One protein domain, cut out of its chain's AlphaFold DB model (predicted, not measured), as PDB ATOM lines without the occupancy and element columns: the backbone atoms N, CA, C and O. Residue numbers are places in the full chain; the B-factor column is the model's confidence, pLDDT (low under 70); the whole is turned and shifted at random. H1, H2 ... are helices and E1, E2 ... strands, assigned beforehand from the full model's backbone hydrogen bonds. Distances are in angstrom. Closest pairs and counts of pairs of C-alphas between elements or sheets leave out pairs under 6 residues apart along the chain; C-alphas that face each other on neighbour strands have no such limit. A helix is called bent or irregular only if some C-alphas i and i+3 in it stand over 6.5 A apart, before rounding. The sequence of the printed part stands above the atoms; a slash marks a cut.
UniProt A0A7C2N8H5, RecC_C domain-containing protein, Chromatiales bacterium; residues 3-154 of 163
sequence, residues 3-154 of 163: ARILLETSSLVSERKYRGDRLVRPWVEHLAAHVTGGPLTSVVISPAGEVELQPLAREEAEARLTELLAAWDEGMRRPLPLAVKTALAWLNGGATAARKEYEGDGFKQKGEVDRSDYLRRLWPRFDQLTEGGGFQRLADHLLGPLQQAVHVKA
ATOM      1  N   ALA A   3     209.596 102.760 160.651       67.81
ATOM      2  CA  ALA A   3     209.772 102.122 161.948       67.81
ATOM      3  C   ALA A   3     208.881 100.881 162.031       67.81
ATOM      4  O   ALA A   3     207.738 100.902 161.571       67.81
ATOM      5  N   ARG A   4     209.416  99.800 162.599       76.25
ATOM      6  CA  ARG A   4     208.691  98.552 162.856       76.25
ATOM      7  C   ARG A   4     208.645  98.308 164.358       76.25
ATOM      8  O   ARG A   4     209.697  98.226 164.979       76.25
ATOM      9  N   ILE A   5     207.446  98.147 164.917       71.12
ATOM     10  CA  ILE A   5     207.253  97.835 166.339       71.12
ATOM     11  C   ILE A   5     206.822  96.375 166.468       71.12
ATOM     12  O   ILE A   5     205.847  95.950 165.847       71.12
ATOM     13  N   LEU A   6     207.562  95.612 167.267       70.69
ATOM     14  CA  LEU A   6     207.242  94.240 167.632       70.69
ATOM     15  C   LEU A   6     206.895  94.164 169.114       70.69
ATOM     16  O   LEU A   6     207.707  94.520 169.963       70.69
ATOM     17  N   LEU A   7     205.698  93.659 169.403       55.09
ATOM     18  CA  LEU A   7     205.253  93.361 170.759       55.09
ATOM     19  C   LEU A   7     205.520  91.882 171.043       55.09
ATOM     20  O   LEU A   7     204.911  91.013 170.418       55.09
ATOM     21  N   GLU A   8     206.418  91.594 171.983       58.22
ATOM     22  CA  GLU A   8     206.589  90.240 172.512       58.22
ATOM     23  C   GLU A   8     205.882  90.095 173.862       58.22
ATOM     24  O   GLU A   8     206.120  90.848 174.805       58.22
ATOM     25  N   THR A   9     205.021  89.080 173.962       43.69
ATOM     26  CA  THR A   9     204.289  88.724 175.190       43.69
ATOM     27  C   THR A   9     205.125  87.886 176.160       43.69
ATOM     28  O   THR A   9     204.724  87.678 177.304       43.69
ATOM     29  N   SER A  10     206.291  87.403 175.719       52.25
ATOM     30  CA  SER A  10     207.255  86.683 176.547       52.25
ATOM     31  C   SER A  10     208.306  87.652 177.093       52.25
ATOM     32  O   SER A  10     208.663  88.623 176.429       52.25
ATOM     33  N   SER A  11     208.793  87.440 178.319       45.38
ATOM     34  CA  SER A  11     209.788  88.336 178.916       45.38
ATOM     35  C   SER A  11     211.103  88.305 178.116       45.38
ATOM     36  O   SER A  11     211.874  87.345 178.198       45.38
ATOM     37  N   LEU A  12     211.374  89.362 177.333       50.84
ATOM     38  CA  LEU A  12     212.658  89.546 176.631       50.84
ATOM     39  C   LEU A  12     213.809  89.823 177.607       50.84
ATOM     40  O   LEU A  12     214.973  89.643 177.247       50.84
ATOM     41  N   VAL A  13     213.504  90.220 178.845       46.25
ATOM     42  CA  VAL A  13     214.482  90.443 179.915       46.25
ATOM     43  C   VAL A  13     214.176  89.527 181.091       46.25
ATOM     44  O   VAL A  13     213.051  89.444 181.579       46.25
ATOM     45  N   SER A  14     215.213  88.847 181.566       42.19
ATOM     46  CA  SER A  14     215.226  88.149 182.847       42.19
ATOM     47  C   SER A  14     216.402  88.718 183.639       42.19
ATOM     48  O   SER A  14     217.516  88.782 183.130       42.19
ATOM     49  N   GLU A  15     216.142  89.231 184.845       43.16
ATOM     50  CA  GLU A  15     217.173  89.748 185.767       43.16
ATOM     51  C   GLU A  15     218.156  90.771 185.149       43.16
ATOM     52  O   GLU A  15     219.373  90.646 185.278       43.16
ATOM     53  N   ARG A  16     217.643  91.808 184.465       44.31
ATOM     54  CA  ARG A  16     218.443  92.874 183.808       44.31
ATOM     55  C   ARG A  16     219.395  92.393 182.698       44.31
ATOM     56  O   ARG A  16     220.206  93.184 182.222       44.31
ATOM     57  N   LYS A  17     219.294  91.137 182.254       52.62
ATOM     58  CA  LYS A  17     220.009  90.610 181.085       52.62
ATOM     59  C   LYS A  17     219.001  90.244 179.999       52.62
ATOM     60  O   LYS A  17     218.024  89.536 180.250       52.62
ATOM     61  N   TYR A  18     219.219  90.759 178.791       61.50
ATOM     62  CA  TYR A  18     218.376  90.421 177.649       61.50
ATOM     63  C   TYR A  18     218.590  88.967 177.242       61.50
ATOM     64  O   TYR A  18     219.713  88.465 177.175       61.50
ATOM     65  N   ARG A  19     217.482  88.305 176.930       70.50
ATOM     66  CA  ARG A  19     217.440  86.987 176.308       70.50
ATOM     67  C   ARG A  19     217.785  87.149 174.831       70.50
ATOM     68  O   ARG A  19     216.894  87.229 173.991       70.50
ATOM     69  N   GLY A  20     219.075  87.255 174.508       73.31
ATOM     70  CA  GLY A  20     219.526  87.458 173.124       73.31
ATOM     71  C   GLY A  20     219.039  86.364 172.162       73.31
ATOM     72  O   GLY A  20     218.830  86.641 170.986       73.31
ATOM     73  N   ASP A  21     218.725  85.164 172.672       79.69
ATOM     74  CA  ASP A  21     218.062  84.086 171.926       79.69
ATOM     75  C   ASP A  21     216.709  84.513 171.333       79.69
ATOM     76  O   ASP A  21     216.332  84.057 170.256       79.69
ATOM     77  N   ARG A  22     215.988  85.418 172.003       83.25
ATOM     78  CA  ARG A  22     214.712  85.965 171.523       83.25
ATOM     79  C   ARG A  22     214.890  87.018 170.438       83.25
ATOM     80  O   ARG A  22     214.027  87.148 169.581       83.25
ATOM     81  N   LEU A  23     216.019  87.725 170.432       85.31
ATOM     82  CA  LEU A  23     216.303  88.781 169.456       85.31
ATOM     83  C   LEU A  23     216.747  88.238 168.094       85.31
ATOM     84  O   LEU A  23     216.698  88.974 167.113       85.31
ATOM     85  N   VAL A  24     217.089  86.947 168.000       87.44
ATOM     86  CA  VAL A  24     217.472  86.304 166.733       87.44
ATOM     87  C   VAL A  24     216.378  86.457 165.676       87.44
ATOM     88  O   VAL A  24     216.662  86.852 164.551       87.44
ATOM     89  N   ARG A  25     215.110  86.200 166.017       88.06
ATOM     90  CA  ARG A  25     214.010  86.325 165.046       88.06
ATOM     91  C   ARG A  25     213.776  87.782 164.604       88.06
ATOM     92  O   ARG A  25     213.800  88.017 163.395       88.06
ATOM     93  N   PRO A  26     213.610  88.761 165.518       89.88
ATOM     94  CA  PRO A  26     213.541  90.178 165.160       89.88
ATOM     95  C   PRO A  26     214.714  90.667 164.306       89.88
ATOM     96  O   PRO A  26     214.507  91.484 163.411       89.88
ATOM     97  N   TRP A  27     215.920  90.153 164.551       90.94
ATOM     98  CA  TRP A  27     217.118  90.483 163.785       90.94
ATOM     99  C   TRP A  27     217.030  90.043 162.326       90.94
ATOM    100  O   TRP A  27     217.197  90.869 161.432       90.94
ATOM    101  N   VAL A  28     216.686  88.777 162.062       91.81
ATOM    102  CA  VAL A  28     216.535  88.280 160.682       91.81
ATOM    103  C   VAL A  28     215.464  89.072 159.927       91.81
ATOM    104  O   VAL A  28     215.656  89.454 158.774       91.81
ATOM    105  N   GLU A  29     214.344  89.368 160.585       91.00
ATOM    106  CA  GLU A  29     213.268  90.162 159.990       91.00
ATOM    107  C   GLU A  29     213.696  91.615 159.720       91.00
ATOM    108  O   GLU A  29     213.312  92.191 158.703       91.00
ATOM    109  N   HIS A  30     214.497  92.212 160.609       90.19
ATOM    110  CA  HIS A  30     215.054  93.552 160.434       90.19
ATOM    111  C   HIS A  30     215.996  93.618 159.223       90.19
ATOM    112  O   HIS A  30     215.872  94.540 158.414       90.19
ATOM    113  N   LEU A  31     216.863  92.615 159.045       91.50
ATOM    114  CA  LEU A  31     217.729  92.496 157.869       91.50
ATOM    115  C   LEU A  31     216.909  92.364 156.578       91.50
ATOM    116  O   LEU A  31     217.082  93.150 155.649       91.50
ATOM    117  N   ALA A  32     215.950  91.435 156.531       89.56
ATOM    118  CA  ALA A  32     215.102  91.232 155.353       89.56
ATOM    119  C   ALA A  32     214.302  92.493 154.969       89.56
ATOM    120  O   ALA A  32     214.105  92.797 153.787       89.56
ATOM    121  N   ALA A  33     213.861  93.263 155.962       87.81
ATOM    122  CA  ALA A  33     213.116  94.492 155.734       87.81
ATOM    123  C   ALA A  33     213.997  95.633 155.170       87.81
ATOM    124  O   ALA A  33     213.490  96.450 154.394       87.81
ATOM    125  N   HIS A  34     215.305  95.645 155.471       88.44
ATOM    126  CA  HIS A  34     216.278  96.541 154.829       88.44
ATOM    127  C   HIS A  34     216.489  96.193 153.354       88.44
ATOM    128  O   HIS A  34     216.444  97.084 152.505       88.44
ATOM    129  N   VAL A  35     216.650  94.903 153.037       85.44
ATOM    130  CA  VAL A  35     216.854  94.434 151.654       85.44
ATOM    131  C   VAL A  35     215.653  94.768 150.762       85.44
ATOM    132  O   VAL A  35     215.812  95.177 149.614       85.44
ATOM    133  N   THR A  36     214.436  94.631 151.293       84.69
ATOM    134  CA  THR A  36     213.195  94.769 150.508       84.69
ATOM    135  C   THR A  36     212.636  96.188 150.438       84.69
ATOM    136  O   THR A  36     211.851  96.479 149.538       84.69
ATOM    137  N   GLY A  37     213.005  97.091 151.354       78.94
ATOM    138  CA  GLY A  37     212.431  98.441 151.360       78.94
ATOM    139  C   GLY A  37     213.296  99.547 151.968       78.94
ATOM    140  O   GLY A  37     212.764 100.610 152.300       78.94
ATOM    141  N   GLY A  38     214.601  99.321 152.126       78.75
ATOM    142  CA  GLY A  38     215.552 100.329 152.592       78.75
ATOM    143  C   GLY A  38     215.563 100.558 154.113       78.75
ATOM    144  O   GLY A  38     214.884  99.839 154.848       78.75
ATOM    145  N   PRO A  39     216.337 101.556 154.588       82.62
ATOM    146  CA  PRO A  39     216.657 101.744 156.005       82.62
ATOM    147  C   PRO A  39     215.437 101.876 156.924       82.62
ATOM    148  O   PRO A  39     214.517 102.658 156.649       82.62
ATOM    149  N   LEU A  40     215.439 101.139 158.041       86.31
ATOM    150  CA  LEU A  40     214.386 101.195 159.059       86.31
ATOM    151  C   LEU A  40     214.917 100.938 160.470       86.31
ATOM    152  O   LEU A  40     215.864 100.187 160.664       86.31
ATOM    153  N   THR A  41     214.237 101.493 161.464       84.06
ATOM    154  CA  THR A  41     214.474 101.156 162.873       84.06
ATOM    155  C   THR A  41     213.478 100.081 163.303       84.06
ATOM    156  O   THR A  41     212.274 100.228 163.067       84.06
ATOM    157  N   SER A  42     213.948  99.001 163.932       83.88
ATOM    158  CA  SER A  42     213.059  98.013 164.563       83.88
ATOM    159  C   SER A  42     213.104  98.175 166.074       83.88
ATOM    160  O   SER A  42     214.167  98.054 166.671       83.88
ATOM    161  N   VAL A  43     211.947  98.393 166.688       82.81
ATOM    162  CA  VAL A  43     211.796  98.474 168.139       82.81
ATOM    163  C   VAL A  43     211.085  97.216 168.622       82.81
ATOM    164  O   VAL A  43     209.979  96.905 168.175       82.81
ATOM    165  N   VAL A  44     211.724  96.478 169.523       79.31
ATOM    166  CA  VAL A  44     211.165  95.283 170.154       79.31
ATOM    167  C   VAL A  44     210.837  95.622 171.604       79.31
ATOM    168  O   VAL A  44     211.737  95.865 172.406       79.31
ATOM    169  N   ILE A  45     209.546  95.652 171.930       73.06
ATOM    170  CA  ILE A  45     209.040  96.012 173.258       73.06
ATOM    171  C   ILE A  45     208.588  94.740 173.974       73.06
ATOM    172  O   ILE A  45     207.841  93.928 173.420       73.06
ATOM    173  N   SER A  46     209.009  94.592 175.227       64.44
ATOM    174  CA  SER A  46     208.484  93.586 176.152       64.44
ATOM    175  C   SER A  46     208.137  94.209 177.498       64.44
ATOM    176  O   SER A  46     208.665  95.274 177.815       64.44
ATOM    177  N   PRO A  47     207.380  93.501 178.357       53.50
ATOM    178  CA  PRO A  47     207.118  93.932 179.734       53.50
ATOM    179  C   PRO A  47     208.365  94.161 180.601       53.50
ATOM    180  O   PRO A  47     208.245  94.547 181.756       53.50
ATOM    181  N   ALA A  48     209.552  93.821 180.100       57.50
ATOM    182  CA  ALA A  48     210.786  93.829 180.860       57.50
ATOM    183  C   ALA A  48     211.865  94.751 180.242       57.50
ATOM    184  O   ALA A  48     212.974  94.824 180.775       57.50
ATOM    185  N   GLY A  49     211.546  95.460 179.148       63.78
ATOM    186  CA  GLY A  49     212.418  96.442 178.496       63.78
ATOM    187  C   GLY A  49     212.189  96.587 176.987       63.78
ATOM    188  O   GLY A  49     211.483  95.779 176.369       63.78
ATOM    189  N   GLU A  50     212.827  97.607 176.409       73.06
ATOM    190  CA  GLU A  50     212.809  97.946 174.982       73.06
ATOM    191  C   GLU A  50     214.201  97.759 174.355       73.06
ATOM    192  O   GLU A  50     215.220  98.219 174.884       73.06
ATOM    193  N   VAL A  51     214.233  97.098 173.196       80.56
ATOM    194  CA  VAL A  51     215.425  96.967 172.350       80.56
ATOM    195  C   VAL A  51     215.204  97.707 171.049       80.56
ATOM    196  O   VAL A  51     214.218  97.469 170.353       80.56
ATOM    197  N   GLU A  52     216.167  98.544 170.688       84.81
ATOM    198  CA  GLU A  52     216.180  99.249 169.416       84.81
ATOM    199  C   GLU A  52     217.286  98.672 168.523       84.81
ATOM    200  O   GLU A  52     218.457  98.646 168.904       84.81
ATOM    201  N   LEU A  53     216.900  98.201 167.335       86.19
ATOM    202  CA  LEU A  53     217.809  97.847 166.246       86.19
ATOM    203  C   LEU A  53     217.887  99.039 165.297       86.19
ATOM    204  O   LEU A  53     216.883  99.415 164.673       86.19
ATOM    205  N   GLN A  54     219.071  99.643 165.232       86.69
ATOM    206  CA  GLN A  54     219.315 100.836 164.429       86.69
ATOM    207  C   GLN A  54     219.314 100.517 162.929       86.69
ATOM    208  O   GLN A  54     219.633  99.393 162.548       86.69
ATOM    209  N   PRO A  55     218.977 101.495 162.071       86.44
ATOM    210  CA  PRO A  55     219.060 101.315 160.631       86.44
ATOM    211  C   PRO A  55     220.473 100.935 160.188       86.44
ATOM    212  O   PRO A  55     221.451 101.541 160.625       86.44
ATOM    213  N   LEU A  56     220.559  99.978 159.272       87.81
ATOM    214  CA  LEU A  56     221.802  99.546 158.642       87.81
ATOM    215  C   LEU A  56     221.882 100.073 157.209       87.81
ATOM    216  O   LEU A  56     220.860 100.348 156.566       87.81
ATOM    217  N   ALA A  57     223.102 100.169 156.677       89.38
ATOM    218  CA  ALA A  57     223.276 100.304 155.236       89.38
ATOM    219  C   ALA A  57     222.671  99.075 154.540       89.38
ATOM    220  O   ALA A  57     222.730  97.958 155.058       89.38
ATOM    221  N   ARG A  58     222.077  99.267 153.359       88.81
ATOM    222  CA  ARG A  58     221.423  98.168 152.640       88.81
ATOM    223  C   ARG A  58     222.422  97.060 152.312       88.81
ATOM    224  O   ARG A  58     222.111  95.891 152.501       88.81
ATOM    225  N   GLU A  59     223.616  97.439 151.878       90.62
ATOM    226  CA  GLU A  59     224.706  96.540 151.505       90.62
ATOM    227  C   GLU A  59     225.176  95.715 152.711       90.62
ATOM    228  O   GLU A  59     225.424  94.517 152.595       90.62
ATOM    229  N   GLU A  60     225.233  96.336 153.894       91.19
ATOM    230  CA  GLU A  60     225.538  95.637 155.142       91.19
ATOM    231  C   GLU A  60     224.431  94.640 155.499       91.19
ATOM    232  O   GLU A  60     224.715  93.481 155.804       91.19
ATOM    233  N   ALA A  61     223.163  95.051 155.408       91.44
ATOM    234  CA  ALA A  61     222.039  94.165 155.690       91.44
ATOM    235  C   ALA A  61     221.976  92.969 154.721       91.44
ATOM    236  O   ALA A  61     221.720  91.842 155.151       91.44
ATOM    237  N   GLU A  62     222.248  93.194 153.432       92.00
ATOM    238  CA  GLU A  62     222.338  92.147 152.408       92.00
ATOM    239  C   GLU A  62     223.480  91.166 152.702       92.00
ATOM    240  O   GLU A  62     223.267  89.951 152.657       92.00
ATOM    241  N   ALA A  63     224.665  91.663 153.069       93.44
ATOM    242  CA  ALA A  63     225.802  90.819 153.431       93.44
ATOM    243  C   ALA A  63     225.488  89.935 154.651       93.44
ATOM    244  O   ALA A  63     225.680  88.719 154.600       93.44
ATOM    245  N   ARG A  64     224.915  90.511 155.716       93.44
ATOM    246  CA  ARG A  64     224.547  89.770 156.937       93.44
ATOM    247  C   ARG A  64     223.448  88.743 156.693       93.44
ATOM    248  O   ARG A  64     223.516  87.628 157.209       93.44
ATOM    249  N   LEU A  65     222.441  89.088 155.891       92.88
ATOM    250  CA  LEU A  65     221.394  88.140 155.522       92.88
ATOM    251  C   LEU A  65     221.958  86.985 154.683       92.88
ATOM    252  O   LEU A  65     221.575  85.836 154.888       92.88
ATOM    253  N   THR A  66     222.902  87.273 153.786       94.38
ATOM    254  CA  THR A  66     223.584  86.256 152.975       94.38
ATOM    255  C   THR A  66     224.401  85.296 153.843       94.38
ATOM    256  O   THR A  66     224.317  84.086 153.645       94.38
ATOM    257  N   GLU A  67     225.131  85.801 154.841       94.06
ATOM    258  CA  GLU A  67     225.872  84.971 155.806       94.06
ATOM    259  C   GLU A  67     224.939  84.022 156.578       94.06
ATOM    260  O   GLU A  67     225.231  82.830 156.708       94.06
ATOM    261  N   LEU A  68     223.781  84.514 157.031       93.44
ATOM    262  CA  LEU A  68     222.771  83.692 157.706       93.44
ATOM    263  C   LEU A  68     222.197  82.606 156.789       93.44
ATOM    264  O   LEU A  68     222.021  81.468 157.224       93.44
ATOM    265  N   LEU A  69     221.917  82.936 155.526       93.56
ATOM    266  CA  LEU A  69     221.417  81.975 154.541       93.56
ATOM    267  C   LEU A  69     222.466  80.911 154.193       93.56
ATOM    268  O   LEU A  69     222.117  79.739 154.070       93.56
ATOM    269  N   ALA A  70     223.739  81.294 154.087       94.44
ATOM    270  CA  ALA A  70     224.838  80.360 153.858       94.44
ATOM    271  C   ALA A  70     225.011  79.396 155.042       94.44
ATOM    272  O   ALA A  70     225.133  78.187 154.843       94.44
ATOM    273  N   ALA A  71     224.951  79.908 156.274       93.69
ATOM    274  CA  ALA A  71     224.965  79.066 157.464       93.69
ATOM    275  C   ALA A  71     223.743  78.140 157.511       93.69
ATOM    276  O   ALA A  71     223.880  76.962 157.824       93.69
ATOM    277  N   TRP A  72     222.551  78.629 157.161       93.06
ATOM    278  CA  TRP A  72     221.360  77.787 157.080       93.06
ATOM    279  C   TRP A  72     221.529  76.647 156.065       93.06
ATOM    280  O   TRP A  72     221.294  75.494 156.421       93.06
ATOM    281  N   ASP A  73     222.007  76.929 154.849       95.00
ATOM    282  CA  ASP A  73     222.290  75.905 153.831       95.00
ATOM    283  C   ASP A  73     223.328  74.873 154.315       95.00
ATOM    284  O   ASP A  73     223.136  73.667 154.149       95.00
ATOM    285  N   GLU A  74     224.389  75.316 154.997       94.75
ATOM    286  CA  GLU A  74     225.358  74.423 155.637       94.75
ATOM    287  C   GLU A  74     224.692  73.526 156.696       94.75
ATOM    288  O   GLU A  74     224.905  72.311 156.701       94.75
ATOM    289  N   GLY A  75     223.841  74.108 157.545       93.19
ATOM    290  CA  GLY A  75     223.103  73.409 158.598       93.19
ATOM    291  C   GLY A  75     222.079  72.398 158.096       93.19
ATOM    292  O   GLY A  75     221.783  71.422 158.786       93.19
ATOM    293  N   MET A  76     221.580  72.582 156.874       94.12
ATOM    294  CA  MET A  76     220.713  71.612 156.206       94.12
ATOM    295  C   MET A  76     221.483  70.398 155.666       94.12
ATOM    296  O   MET A  76     220.881  69.355 155.416       94.12
ATOM    297  N   ARG A  77     222.807  70.508 155.491       95.38
ATOM    298  CA  ARG A  77     223.668  69.435 154.957       95.38
ATOM    299  C   ARG A  77     224.438  68.699 156.042       95.38
ATOM    300  O   ARG A  77     224.731  67.514 155.894       95.38
ATOM    301  N   ARG A  78     224.796  69.396 157.117       93.38
ATOM    302  CA  ARG A  78     225.515  68.833 158.258       93.38
ATOM    303  C   ARG A  78     225.137  69.558 159.542       93.38
ATOM    304  O   ARG A  78     224.812  70.738 159.497       93.38
ATOM    305  N   PRO A  79     225.240  68.897 160.702       93.88
ATOM    306  CA  PRO A  79     224.998  69.580 161.957       93.88
ATOM    307  C   PRO A  79     226.009  70.720 162.173       93.88
ATOM    308  O   PRO A  79     227.222  70.533 162.036       93.88
ATOM    309  N   LEU A  80     225.505  71.903 162.526       94.75
ATOM    310  CA  LEU A  80     226.314  73.052 162.929       94.75
ATOM    311  C   LEU A  80     226.611  73.028 164.430       94.75
ATOM    312  O   LEU A  80     225.669  72.869 165.219       94.75
ATOM    313  N   PRO A  81     227.871  73.262 164.843       95.69
ATOM    314  CA  PRO A  81     228.251  73.389 166.244       95.69
ATOM    315  C   PRO A  81     227.875  74.779 166.780       95.69
ATOM    316  O   PRO A  81     228.739  75.564 167.157       95.69
ATOM    317  N   LEU A  82     226.584  75.122 166.783       95.19
ATOM    318  CA  LEU A  82     226.096  76.416 167.265       95.19
ATOM    319  C   LEU A  82     224.975  76.237 168.289       95.19
ATOM    320  O   LEU A  82     223.830  75.946 167.951       95.19
ATOM    321  N   ALA A  83     225.321  76.457 169.553       96.00
ATOM    322  CA  ALA A  83     224.383  76.581 170.659       96.00
ATOM    323  C   ALA A  83     224.194  78.081 170.948       96.00
ATOM    324  O   ALA A  83     225.148  78.760 171.325       96.00
ATOM    325  N   VAL A  84     223.007  78.627 170.668       93.62
ATOM    326  CA  VAL A  84     222.786  80.082 170.555       93.62
ATOM    327  C   VAL A  84     222.991  80.795 171.889       93.62
ATOM    328  O   VAL A  84     223.628  81.847 171.921       93.62
ATOM    329  N   LYS A  85     222.491  80.243 173.000       93.69
ATOM    330  CA  LYS A  85     222.651  80.897 174.312       93.69
ATOM    331  C   LYS A  85     224.103  80.873 174.756       93.69
ATOM    332  O   LYS A  85     224.632  81.886 175.201       93.69
ATOM    333  N   THR A  86     224.758  79.742 174.541       96.19
ATOM    334  CA  THR A  86     226.180  79.528 174.794       96.19
ATOM    335  C   THR A  86     227.044  80.461 173.954       96.19
ATOM    336  O   THR A  86     227.996  81.038 174.469       96.19
ATOM    337  N   ALA A  87     226.699  80.669 172.683       96.25
ATOM    338  CA  ALA A  87     227.377  81.606 171.792       96.25
ATOM    339  C   ALA A  87     227.199  83.062 172.244       96.25
ATOM    340  O   ALA A  87     228.158  83.824 172.278       96.25
ATOM    341  N   LEU A  88     226.005  83.453 172.690       93.00
ATOM    342  CA  LEU A  88     225.798  84.780 173.275       93.00
ATOM    343  C   LEU A  88     226.560  84.950 174.599       93.00
ATOM    344  O   LEU A  88     227.121  86.013 174.857       93.00
ATOM    345  N   ALA A  89     226.620  83.916 175.441       93.94
ATOM    346  CA  ALA A  89     227.426  83.932 176.661       93.94
ATOM    347  C   ALA A  89     228.930  84.027 176.349       93.94
ATOM    348  O   ALA A  89     229.640  84.783 177.013       93.94
ATOM    349  N   TRP A  90     229.396  83.335 175.304       95.75
ATOM    350  CA  TRP A  90     230.755  83.442 174.768       95.75
ATOM    351  C   TRP A  90     231.091  84.878 174.366       95.75
ATOM    352  O   TRP A  90     232.088  85.422 174.830       95.75
ATOM    353  N   LEU A  91     230.229  85.523 173.584       93.38
ATOM    354  CA  LEU A  91     230.457  86.892 173.119       93.38
ATOM    355  C   LEU A  91     230.454  87.937 174.250       93.38
ATOM    356  O   LEU A  91     231.070  88.989 174.127       93.38
ATOM    357  N   ASN A  92     229.758  87.673 175.361       90.38
ATOM    358  CA  ASN A  92     229.686  88.594 176.502       90.38
ATOM    359  C   ASN A  92     230.764  88.352 177.572       90.38
ATOM    360  O   ASN A  92     231.098  89.268 178.320       90.38
ATOM    361  N   GLY A  93     231.250  87.117 177.718       91.00
ATOM    362  CA  GLY A  93     232.075  86.720 178.866       91.00
ATOM    363  C   GLY A  93     233.090  85.615 178.584       91.00
ATOM    364  O   GLY A  93     233.642  85.037 179.523       91.00
ATOM    365  N   GLY A  94     233.327  85.303 177.311       94.56
ATOM    366  CA  GLY A  94     234.304  84.325 176.852       94.56
ATOM    367  C   GLY A  94     233.988  82.880 177.245       94.56
ATOM    368  O   GLY A  94     232.868  82.518 177.616       94.56
ATOM    369  N   ALA A  95     235.024  82.041 177.176       95.38
ATOM    370  CA  ALA A  95     234.952  80.595 177.390       95.38
ATOM    371  C   ALA A  95     234.294  80.190 178.717       95.38
ATOM    372  O   ALA A  95     233.498  79.255 178.749       95.38
ATOM    373  N   THR A  96     234.608  80.886 179.812       95.19
ATOM    374  CA  THR A  96     234.091  80.547 181.146       95.19
ATOM    375  C   THR A  96     232.582  80.758 181.235       95.19
ATOM    376  O   THR A  96     231.870  79.897 181.753       95.19
ATOM    377  N   ALA A  97     232.080  81.880 180.704       94.06
ATOM    378  CA  ALA A  97     230.646  82.152 180.663       94.06
ATOM    379  C   ALA A  97     229.921  81.167 179.737       94.06
ATOM    380  O   ALA A  97     228.888  80.618 180.116       94.06
ATOM    381  N   ALA A  98     230.501  80.893 178.566       96.25
ATOM    382  CA  ALA A  98     229.966  79.941 177.600       96.25
ATOM    383  C   ALA A  98     229.852  78.526 178.178       96.25
ATOM    384  O   ALA A  98     228.786  77.923 178.110       96.25
ATOM    385  N   ARG A  99     230.909  78.010 178.822       96.50
ATOM    386  CA  ARG A  99     230.886  76.672 179.429       96.50
ATOM    387  C   ARG A  99     229.772  76.541 180.463       96.50
ATOM    388  O   ARG A  99     229.039  75.558 180.443       96.50
ATOM    389  N   LYS A 100     229.630  77.542 181.336       95.31
ATOM    390  CA  LYS A 100     228.576  77.555 182.355       95.31
ATOM    391  C   LYS A 100     227.176  77.570 181.732       95.31
ATOM    392  O   LYS A 100     226.298  76.874 182.225       95.31
ATOM    393  N   GLU A 101     226.961  78.338 180.664       95.50
ATOM    394  CA  GLU A 101     225.676  78.342 179.948       95.50
ATOM    395  C   GLU A 101     225.411  76.993 179.260       95.50
ATOM    396  O   GLU A 101     224.287  76.492 179.280       95.50
ATOM    397  N   TYR A 102     226.449  76.368 178.698       97.06
ATOM    398  CA  TYR A 102     226.318  75.117 177.959       97.06
ATOM    399  C   TYR A 102     226.049  73.909 178.852       97.06
ATOM    400  O   TYR A 102     225.117  73.155 178.581       97.06
ATOM    401  N   GLU A 103     226.858  73.731 179.900       96.38
ATOM    402  CA  GLU A 103     226.863  72.551 180.781       96.38
ATOM    403  C   GLU A 103     226.018  72.765 182.048       96.38
ATOM    404  O   GLU A 103     225.649  71.806 182.722       96.38
ATOM    405  N   GLY A 104     225.662  74.014 182.361       92.94
ATOM    406  CA  GLY A 104     224.958  74.377 183.585       92.94
ATOM    407  C   GLY A 104     225.901  74.644 184.759       92.94
ATOM    408  O   GLY A 104     227.123  74.697 184.623       92.94
ATOM    409  N   ASP A 105     225.321  74.838 185.943       87.00
ATOM    410  CA  ASP A 105     226.074  75.101 187.180       87.00
ATOM    411  C   ASP A 105     226.332  73.843 188.028       87.00
ATOM    412  O   ASP A 105     226.847  73.945 189.141       87.00
ATOM    413  N   GLY A 106     225.962  72.663 187.516       80.12
ATOM    414  CA  GLY A 106     226.076  71.386 188.225       80.12
ATOM    415  C   GLY A 106     225.119  71.231 189.414       80.12
ATOM    416  O   GLY A 106     225.207  70.238 190.132       80.12
ATOM    417  N   PHE A 107     224.210  72.188 189.639       79.50
ATOM    418  CA  PHE A 107     223.280  72.175 190.763       79.50
ATOM    419  C   PHE A 107     221.839  72.444 190.312       79.50
ATOM    420  O   PHE A 107     221.089  71.508 190.045       79.50
ATOM    421  N   LYS A 108     221.422  73.712 190.229       80.06
ATOM    422  CA  LYS A 108     220.023  74.094 189.954       80.06
ATOM    423  C   LYS A 108     219.797  74.500 188.505       80.06
ATOM    424  O   LYS A 108     218.675  74.369 188.013       80.06
ATOM    425  N   GLN A 109     220.819  75.006 187.823       84.06
ATOM    426  CA  GLN A 109     220.693  75.455 186.446       84.06
ATOM    427  C   GLN A 109     221.147  74.369 185.481       84.06
ATOM    428  O   GLN A 109     222.333  74.073 185.365       84.06
ATOM    429  N   LYS A 110     220.177  73.819 184.745       91.19
ATOM    430  CA  LYS A 110     220.438  72.954 183.593       91.19
ATOM    431  C   LYS A 110     221.079  73.752 182.465       91.19
ATOM    432  O   LYS A 110     220.558  74.829 182.135       91.19
ATOM    433  N   GLY A 111     222.110  73.184 181.848       93.56
ATOM    434  CA  GLY A 111     222.789  73.775 180.703       93.56
ATOM    435  C   GLY A 111     221.924  73.809 179.443       93.56
ATOM    436  O   GLY A 111     220.857  73.191 179.372       93.56
ATOM    437  N   GLU A 112     222.368  74.541 178.426       95.06
ATOM    438  CA  GLU A 112     221.738  74.533 177.104       95.06
ATOM    439  C   GLU A 112     221.767  73.132 176.470       95.06
ATOM    440  O   GLU A 112     220.770  72.723 175.865       95.06
ATOM    441  N   VAL A 113     222.843  72.360 176.690       96.25
ATOM    442  CA  VAL A 113     222.969  70.969 176.216       96.25
ATOM    443  C   VAL A 113     221.840  70.085 176.751       96.25
ATOM    444  O   VAL A 113     221.335  69.212 176.048       96.25
ATOM    445  N   ASP A 114     221.356  70.360 177.964       93.62
ATOM    446  CA  ASP A 114     220.305  69.565 178.589       93.62
ATOM    447  C   ASP A 114     218.907  69.818 178.026       93.62
ATOM    448  O   ASP A 114     217.976  69.043 178.278       93.62
ATOM    449  N   ARG A 115     218.746  70.924 177.301       90.50
ATOM    450  CA  ARG A 115     217.464  71.388 176.761       90.50
ATOM    451  C   ARG A 115     217.326  71.098 175.268       90.50
ATOM    452  O   ARG A 115     216.289  71.415 174.697       90.50
ATOM    453  N   SER A 116     218.355  70.522 174.646       92.69
ATOM    454  CA  SER A 116     218.401  70.229 173.218       92.69
ATOM    455  C   SER A 116     218.971  68.836 172.983       92.69
ATOM    456  O   SER A 116     220.172  68.610 173.130       92.69
ATOM    457  N   ASP A 117     218.118  67.903 172.557       93.69
ATOM    458  CA  ASP A 117     218.553  66.540 172.226       93.69
ATOM    459  C   ASP A 117     219.554  66.518 171.065       93.69
ATOM    460  O   ASP A 117     220.443  65.668 171.026       93.69
ATOM    461  N   TYR A 118     219.460  67.490 170.156       93.75
ATOM    462  CA  TYR A 118     220.431  67.708 169.086       93.75
ATOM    463  C   TYR A 118     221.836  67.982 169.643       93.75
ATOM    464  O   TYR A 118     222.791  67.301 169.264       93.75
ATOM    465  N   LEU A 119     221.953  68.929 170.583       96.06
ATOM    466  CA  LEU A 119     223.234  69.268 171.211       96.06
ATOM    467  C   LEU A 119     223.745  68.102 172.059       96.06
ATOM    468  O   LEU A 119     224.896  67.707 171.910       96.06
ATOM    469  N   ARG A 120     222.876  67.492 172.872       96.50
ATOM    470  CA  ARG A 120     223.231  66.342 173.713       96.50
ATOM    471  C   ARG A 120     223.757  65.159 172.902       96.50
ATOM    472  O   ARG A 120     224.651  64.461 173.368       96.50
ATOM    473  N   ARG A 121     223.203  64.908 171.712       96.75
ATOM    474  CA  ARG A 121     223.596  63.771 170.869       96.75
ATOM    475  C   ARG A 121     224.942  63.976 170.178       96.75
ATOM    476  O   ARG A 121     225.677  63.007 170.023       96.75
ATOM    477  N   LEU A 122     225.222  65.188 169.710       96.56
ATOM    478  CA  LEU A 122     226.380  65.464 168.854       96.56
ATOM    479  C   LEU A 122     227.563  66.056 169.615       96.56
ATOM    480  O   LEU A 122     228.703  65.745 169.290       96.56
ATOM    481  N   TRP A 123     227.289  66.866 170.634       97.44
ATOM    482  CA  TRP A 123     228.300  67.527 171.451       97.44
ATOM    483  C   TRP A 123     227.948  67.455 172.945       97.44
ATOM    484  O   TRP A 123     227.695  68.473 173.570       97.44
ATOM    485  N   PRO A 124     227.947  66.275 173.588       96.12
ATOM    486  CA  PRO A 124     227.622  66.148 175.012       96.12
ATOM    487  C   PRO A 124     228.374  67.080 175.981       96.12
ATOM    488  O   PRO A 124     227.910  67.285 177.100       96.12
ATOM    489  N   ARG A 125     229.551  67.600 175.599       96.56
ATOM    490  CA  ARG A 125     230.385  68.480 176.436       96.56
ATOM    491  C   ARG A 125     230.829  69.721 175.674       96.56
ATOM    492  O   ARG A 125     231.030  69.667 174.460       96.56
ATOM    493  N   PHE A 126     231.074  70.812 176.399       97.12
ATOM    494  CA  PHE A 126     231.471  72.091 175.801       97.12
ATOM    495  C   PHE A 126     232.774  71.990 174.990       97.12
ATOM    496  O   PHE A 126     232.915  72.614 173.938       97.12
ATOM    497  N   ASP A 127     233.711  71.151 175.436       97.19
ATOM    498  CA  ASP A 127     234.976  70.917 174.725       97.19
ATOM    499  C   ASP A 127     234.747  70.335 173.324       97.19
ATOM    500  O   ASP A 127     235.449  70.701 172.390       97.19
ATOM    501  N   GLN A 128     233.735  69.475 173.159       97.31
ATOM    502  CA  GLN A 128     233.395  68.886 171.861       97.31
ATOM    503  C   GLN A 128     232.700  69.907 170.959       97.31
ATOM    504  O   GLN A 128     232.965  69.952 169.763       97.31
ATOM    505  N   LEU A 129     231.827  70.753 171.523       97.31
ATOM    506  CA  LEU A 129     231.175  71.832 170.773       97.31
ATOM    507  C   LEU A 129     232.205  72.808 170.183       97.31
ATOM    508  O   LEU A 129     232.038  73.303 169.071       97.31
ATOM    509  N   THR A 130     233.260  73.098 170.943       97.00
ATOM    510  CA  THR A 130     234.293  74.081 170.582       97.00
ATOM    511  C   THR A 130     235.462  73.497 169.793       97.00
ATOM    512  O   THR A 130     236.327  74.243 169.319       97.00
ATOM    513  N   GLU A 131     235.483  72.178 169.610       96.06
ATOM    514  CA  GLU A 131     236.511  71.479 168.855       96.06
ATOM    515  C   GLU A 131     236.549  71.959 167.392       96.06
ATOM    516  O   GLU A 131     235.527  72.209 166.751       96.06
ATOM    517  N   GLY A 132     237.754  72.166 166.855       92.75
ATOM    518  CA  GLY A 132     237.943  72.660 165.482       92.75
ATOM    519  C   GLY A 132     237.551  74.131 165.252       92.75
ATOM    520  O   GLY A 132     237.567  74.610 164.111       92.75
ATOM    521  N   GLY A 133     237.193  74.870 166.308       94.81
ATOM    522  CA  GLY A 133     236.943  76.313 166.248       94.81
ATOM    523  C   GLY A 133     235.657  76.718 165.516       94.81
ATOM    524  O   GLY A 133     235.441  77.904 165.268       94.81
ATOM    525  N   GLY A 134     234.832  75.752 165.096       95.50
ATOM    526  CA  GLY A 134     233.621  76.010 164.310       95.50
ATOM    527  C   GLY A 134     232.594  76.828 165.084       95.50
ATOM    528  O   GLY A 134     232.036  77.779 164.540       95.50
ATOM    529  N   PHE A 135     232.410  76.507 166.366       97.50
ATOM    530  CA  PHE A 135     231.529  77.245 167.266       97.50
ATOM    531  C   PHE A 135     231.907  78.723 167.367       97.50
ATOM    532  O   PHE A 135     231.047  79.578 167.184       97.50
ATOM    533  N   GLN A 136     233.184  79.031 167.609       97.19
ATOM    534  CA  GLN A 136     233.671  80.399 167.788       97.19
ATOM    535  C   GLN A 136     233.436  81.214 166.515       97.19
ATOM    536  O   GLN A 136     232.839  82.283 166.575       97.19
ATOM    537  N   ARG A 137     233.800  80.657 165.349       96.44
ATOM    538  CA  ARG A 137     233.558  81.317 164.058       96.44
ATOM    539  C   ARG A 137     232.074  81.603 163.834       96.44
ATOM    540  O   ARG A 137     231.726  82.712 163.447       96.44
ATOM    541  N   LEU A 138     231.196  80.627 164.072       96.06
ATOM    542  CA  LEU A 138     229.753  80.808 163.885       96.06
ATOM    543  C   LEU A 138     229.164  81.807 164.890       96.06
ATOM    544  O   LEU A 138     228.315  82.611 164.514       96.06
ATOM    545  N   ALA A 139     229.616  81.785 166.146       96.25
ATOM    546  CA  ALA A 139     229.195  82.736 167.170       96.25
ATOM    547  C   ALA A 139     229.557  84.173 166.771       96.25
ATOM    548  O   ALA A 139     228.679  85.035 166.725       96.25
ATOM    549  N   ASP A 140     230.821  84.405 166.413       94.56
ATOM    550  CA  ASP A 140     231.326  85.728 166.050       94.56
ATOM    551  C   ASP A 140     230.656  86.253 164.773       94.56
ATOM    552  O   ASP A 140     230.179  87.387 164.751       94.56
ATOM    553  N   HIS A 141     230.552  85.428 163.726       93.06
ATOM    554  CA  HIS A 141     230.010  85.873 162.441       93.06
ATOM    555  C   HIS A 141     228.486  86.024 162.436       93.06
ATOM    556  O   HIS A 141     227.980  86.988 161.868       93.06
ATOM    557  N   LEU A 142     227.735  85.109 163.062       93.44
ATOM    558  CA  LEU A 142     226.269  85.133 162.976       93.44
ATOM    559  C   LEU A 142     225.615  85.943 164.097       93.44
ATOM    560  O   LEU A 142     224.586  86.579 163.871       93.44
ATOM    561  N   LEU A 143     226.180  85.906 165.308       93.00
ATOM    562  CA  LEU A 143     225.578  86.522 166.496       93.00
ATOM    563  C   LEU A 143     226.334  87.763 166.980       93.00
ATOM    564  O   LEU A 143     225.732  88.598 167.656       93.00
ATOM    565  N   GLY A 144     227.601  87.937 166.596       92.06
ATOM    566  CA  GLY A 144     228.360  89.163 166.859       92.06
ATOM    567  C   GLY A 144     227.669  90.425 166.323       92.06
ATOM    568  O   GLY A 144     227.454  91.356 167.104       92.06
ATOM    569  N   PRO A 145     227.225  90.463 165.048       91.88
ATOM    570  CA  PRO A 145     226.509  91.617 164.499       91.88
ATOM    571  C   PRO A 145     225.210  91.929 165.247       91.88
ATOM    572  O   PRO A 145     224.919  93.088 165.527       91.88
ATOM    573  N   LEU A 146     224.458  90.893 165.638       89.75
ATOM    574  CA  LEU A 146     223.254  91.051 166.453       89.75
ATOM    575  C   LEU A 146     223.582  91.731 167.788       89.75
ATOM    576  O   LEU A 146     222.920  92.688 168.171       89.75
ATOM    577  N   GLN A 147     224.609  91.263 168.494       85.00
ATOM    578  CA  GLN A 147     224.994  91.832 169.785       85.00
ATOM    579  C   GLN A 147     225.427  93.302 169.666       85.00
ATOM    580  O   GLN A 147     225.106  94.099 170.543       85.00
ATOM    581  N   GLN A 148     226.125  93.662 168.586       87.06
ATOM    582  CA  GLN A 148     226.574  95.033 168.327       87.06
ATOM    583  C   GLN A 148     225.420  95.970 167.950       87.06
ATOM    584  O   GLN A 148     225.435  97.135 168.336       87.06
ATOM    585  N   ALA A 149     224.420  95.462 167.224       85.19
ATOM    586  CA  ALA A 149     223.261  96.235 166.781       85.19
ATOM    587  C   ALA A 149     222.201  96.448 167.877       85.19
ATOM    588  O   ALA A 149     221.320  97.298 167.731       85.19
ATOM    589  N   VAL A 150     222.249  95.667 168.961       82.25
ATOM    590  CA  VAL A 150     221.292  95.754 170.068       82.25
ATOM    591  C   VAL A 150     221.659  96.914 170.982       82.25
ATOM    592  O   VAL A 150     222.573  96.831 171.802       82.25
ATOM    593  N   HIS A 151     220.876  97.986 170.893       74.12
ATOM    594  CA  HIS A 151     220.932  99.084 171.846       74.12
ATOM    595  C   HIS A 151     219.781  98.967 172.839       74.12
ATOM    596  O   HIS A 151     218.601  98.965 172.483       74.12
ATOM    597  N   VAL A 152     220.141  98.861 174.114       64.31
ATOM    598  CA  VAL A 152     219.184  98.789 175.213       64.31
ATOM    599  C   VAL A 152     218.769 100.199 175.608       64.31
ATOM    600  O   VAL A 152     219.600 100.973 176.088       64.31
ATOM    601  N   LYS A 153     217.474 100.506 175.503       57.03
ATOM    602  CA  LYS A 153     216.885 101.626 176.238       57.03
ATOM    603  C   LYS A 153     216.310 101.097 177.546       57.03
ATOM    604  O   LYS A 153     215.495 100.179 177.565       57.03
ATOM    605  N   ALA A 154     216.765 101.658 178.664       50.12
ATOM    606  CA  ALA A 154     216.072 101.466 179.930       50.12
ATOM    607  C   ALA A 154     214.719 102.187 179.855       50.12
ATOM    608  O   ALA A 154     214.665 103.303 179.335       50.12
TER     609      ALA A 154
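AT A GLANCE: This is residues 3 to 154 of the 163 residues of the protein "RecC_C domain-containing protein" of Chromatiales bacterium (UniProt A0A7C2N8H5). A strongly twisted four-stranded sheet with H1 over one face makes one end of the domain, and H3, H4 and H5 make the other end. The long helices H2 and H6 reach between these ends, running opposite ways; H3 folds back on itself into two arms, of which H3a packs crosswise on H6. The 152 printed residues hold six named helices and four named strands, in the order E1 H1 E2 E3 H2 H3 H4 H5 H6 E4, a mixed class; the mixed sheet has the order E1 E2 E3 E4. The whole is compact, with a radius of gyration of the C-alphas of 16.0 A and spans of 44 by 35 by 23 A.

HOW THE PARTS SIT: E1, residues 3 to 7, is the parallel neighbour of E2, residues 40 to 46, with N 4 and O 41 2.9 A apart. H1, residues 20 to 37, joins them in a strand-helix-strand unit, two parallel neighbour strands with a helix between, with a right-handed crossover. H1 is on the sheet at a height of 8.7 A, making two layers, helix over sheet; it runs along the strands, at 26 degrees to E2 on the local plane. E2 and E3, residues 49 to 53, form an antiparallel hairpin, with N 44 and O 51 2.8 A apart. H2, residues 58 to 77, touches H1 at a steep tilt of 57 degrees, opposite ways, closest at the C-alphas of Leu 31 and Ala 61, 5.1 A. H3, residues 84 to 103, was assigned as one helix by its hydrogen bonds but is bent, with C-alphas 92 and 95 9.6 A apart; its arms H3a, residues 84 to 92, and H3b, residues 95 to 103, touch at a shallow tilt of 21 degrees, opposite ways, closest at the C-alphas of Trp 90 and Ala 98, 4.6 A. H4, residues 117 to 122, touches no helix. H5, residues 126 to 129, only just touches H3b, with 3 pairs of C-alphas within 8 A, closest at Arg 99 and Phe 126, 5.9 A. H6, residues 131 to 149, touches H3a about perpendicular at 75 degrees, closest at the C-alphas of Ala 87 and Ala 139, 5.1 A. E4, residues 150 to 153, is the antiparallel neighbour of E3, with N 52 and O 151 3.1 A apart. Every O i to N i+4 pair is within hydrogen-bond range in H2, H3a, H3b and H4, against 12 of 14 in H1 and 11 of 15 in H6; H5 is too short for such a pair.

IN THESE COORDINATES: E1 begins at C-alpha 3 (209.772, 102.122, 161.948). H1 measures 25.4 A, E2 19.6 A, H2 28.9 A and H6 28.2 A from first to last C-alpha. E4 ends at C-alpha 153 (216.885, 101.626, 176.238).

THE WHOLE: The C-alphas farthest apart, of Gly 37 and Phe 107, are 48.6 A apart. The printed part has no cut; the links E1 to H1 and H3 to H4 are long. The pLDDT is under 70 at residues 3, 7 to 18, 46 to 49 and 152 to 154.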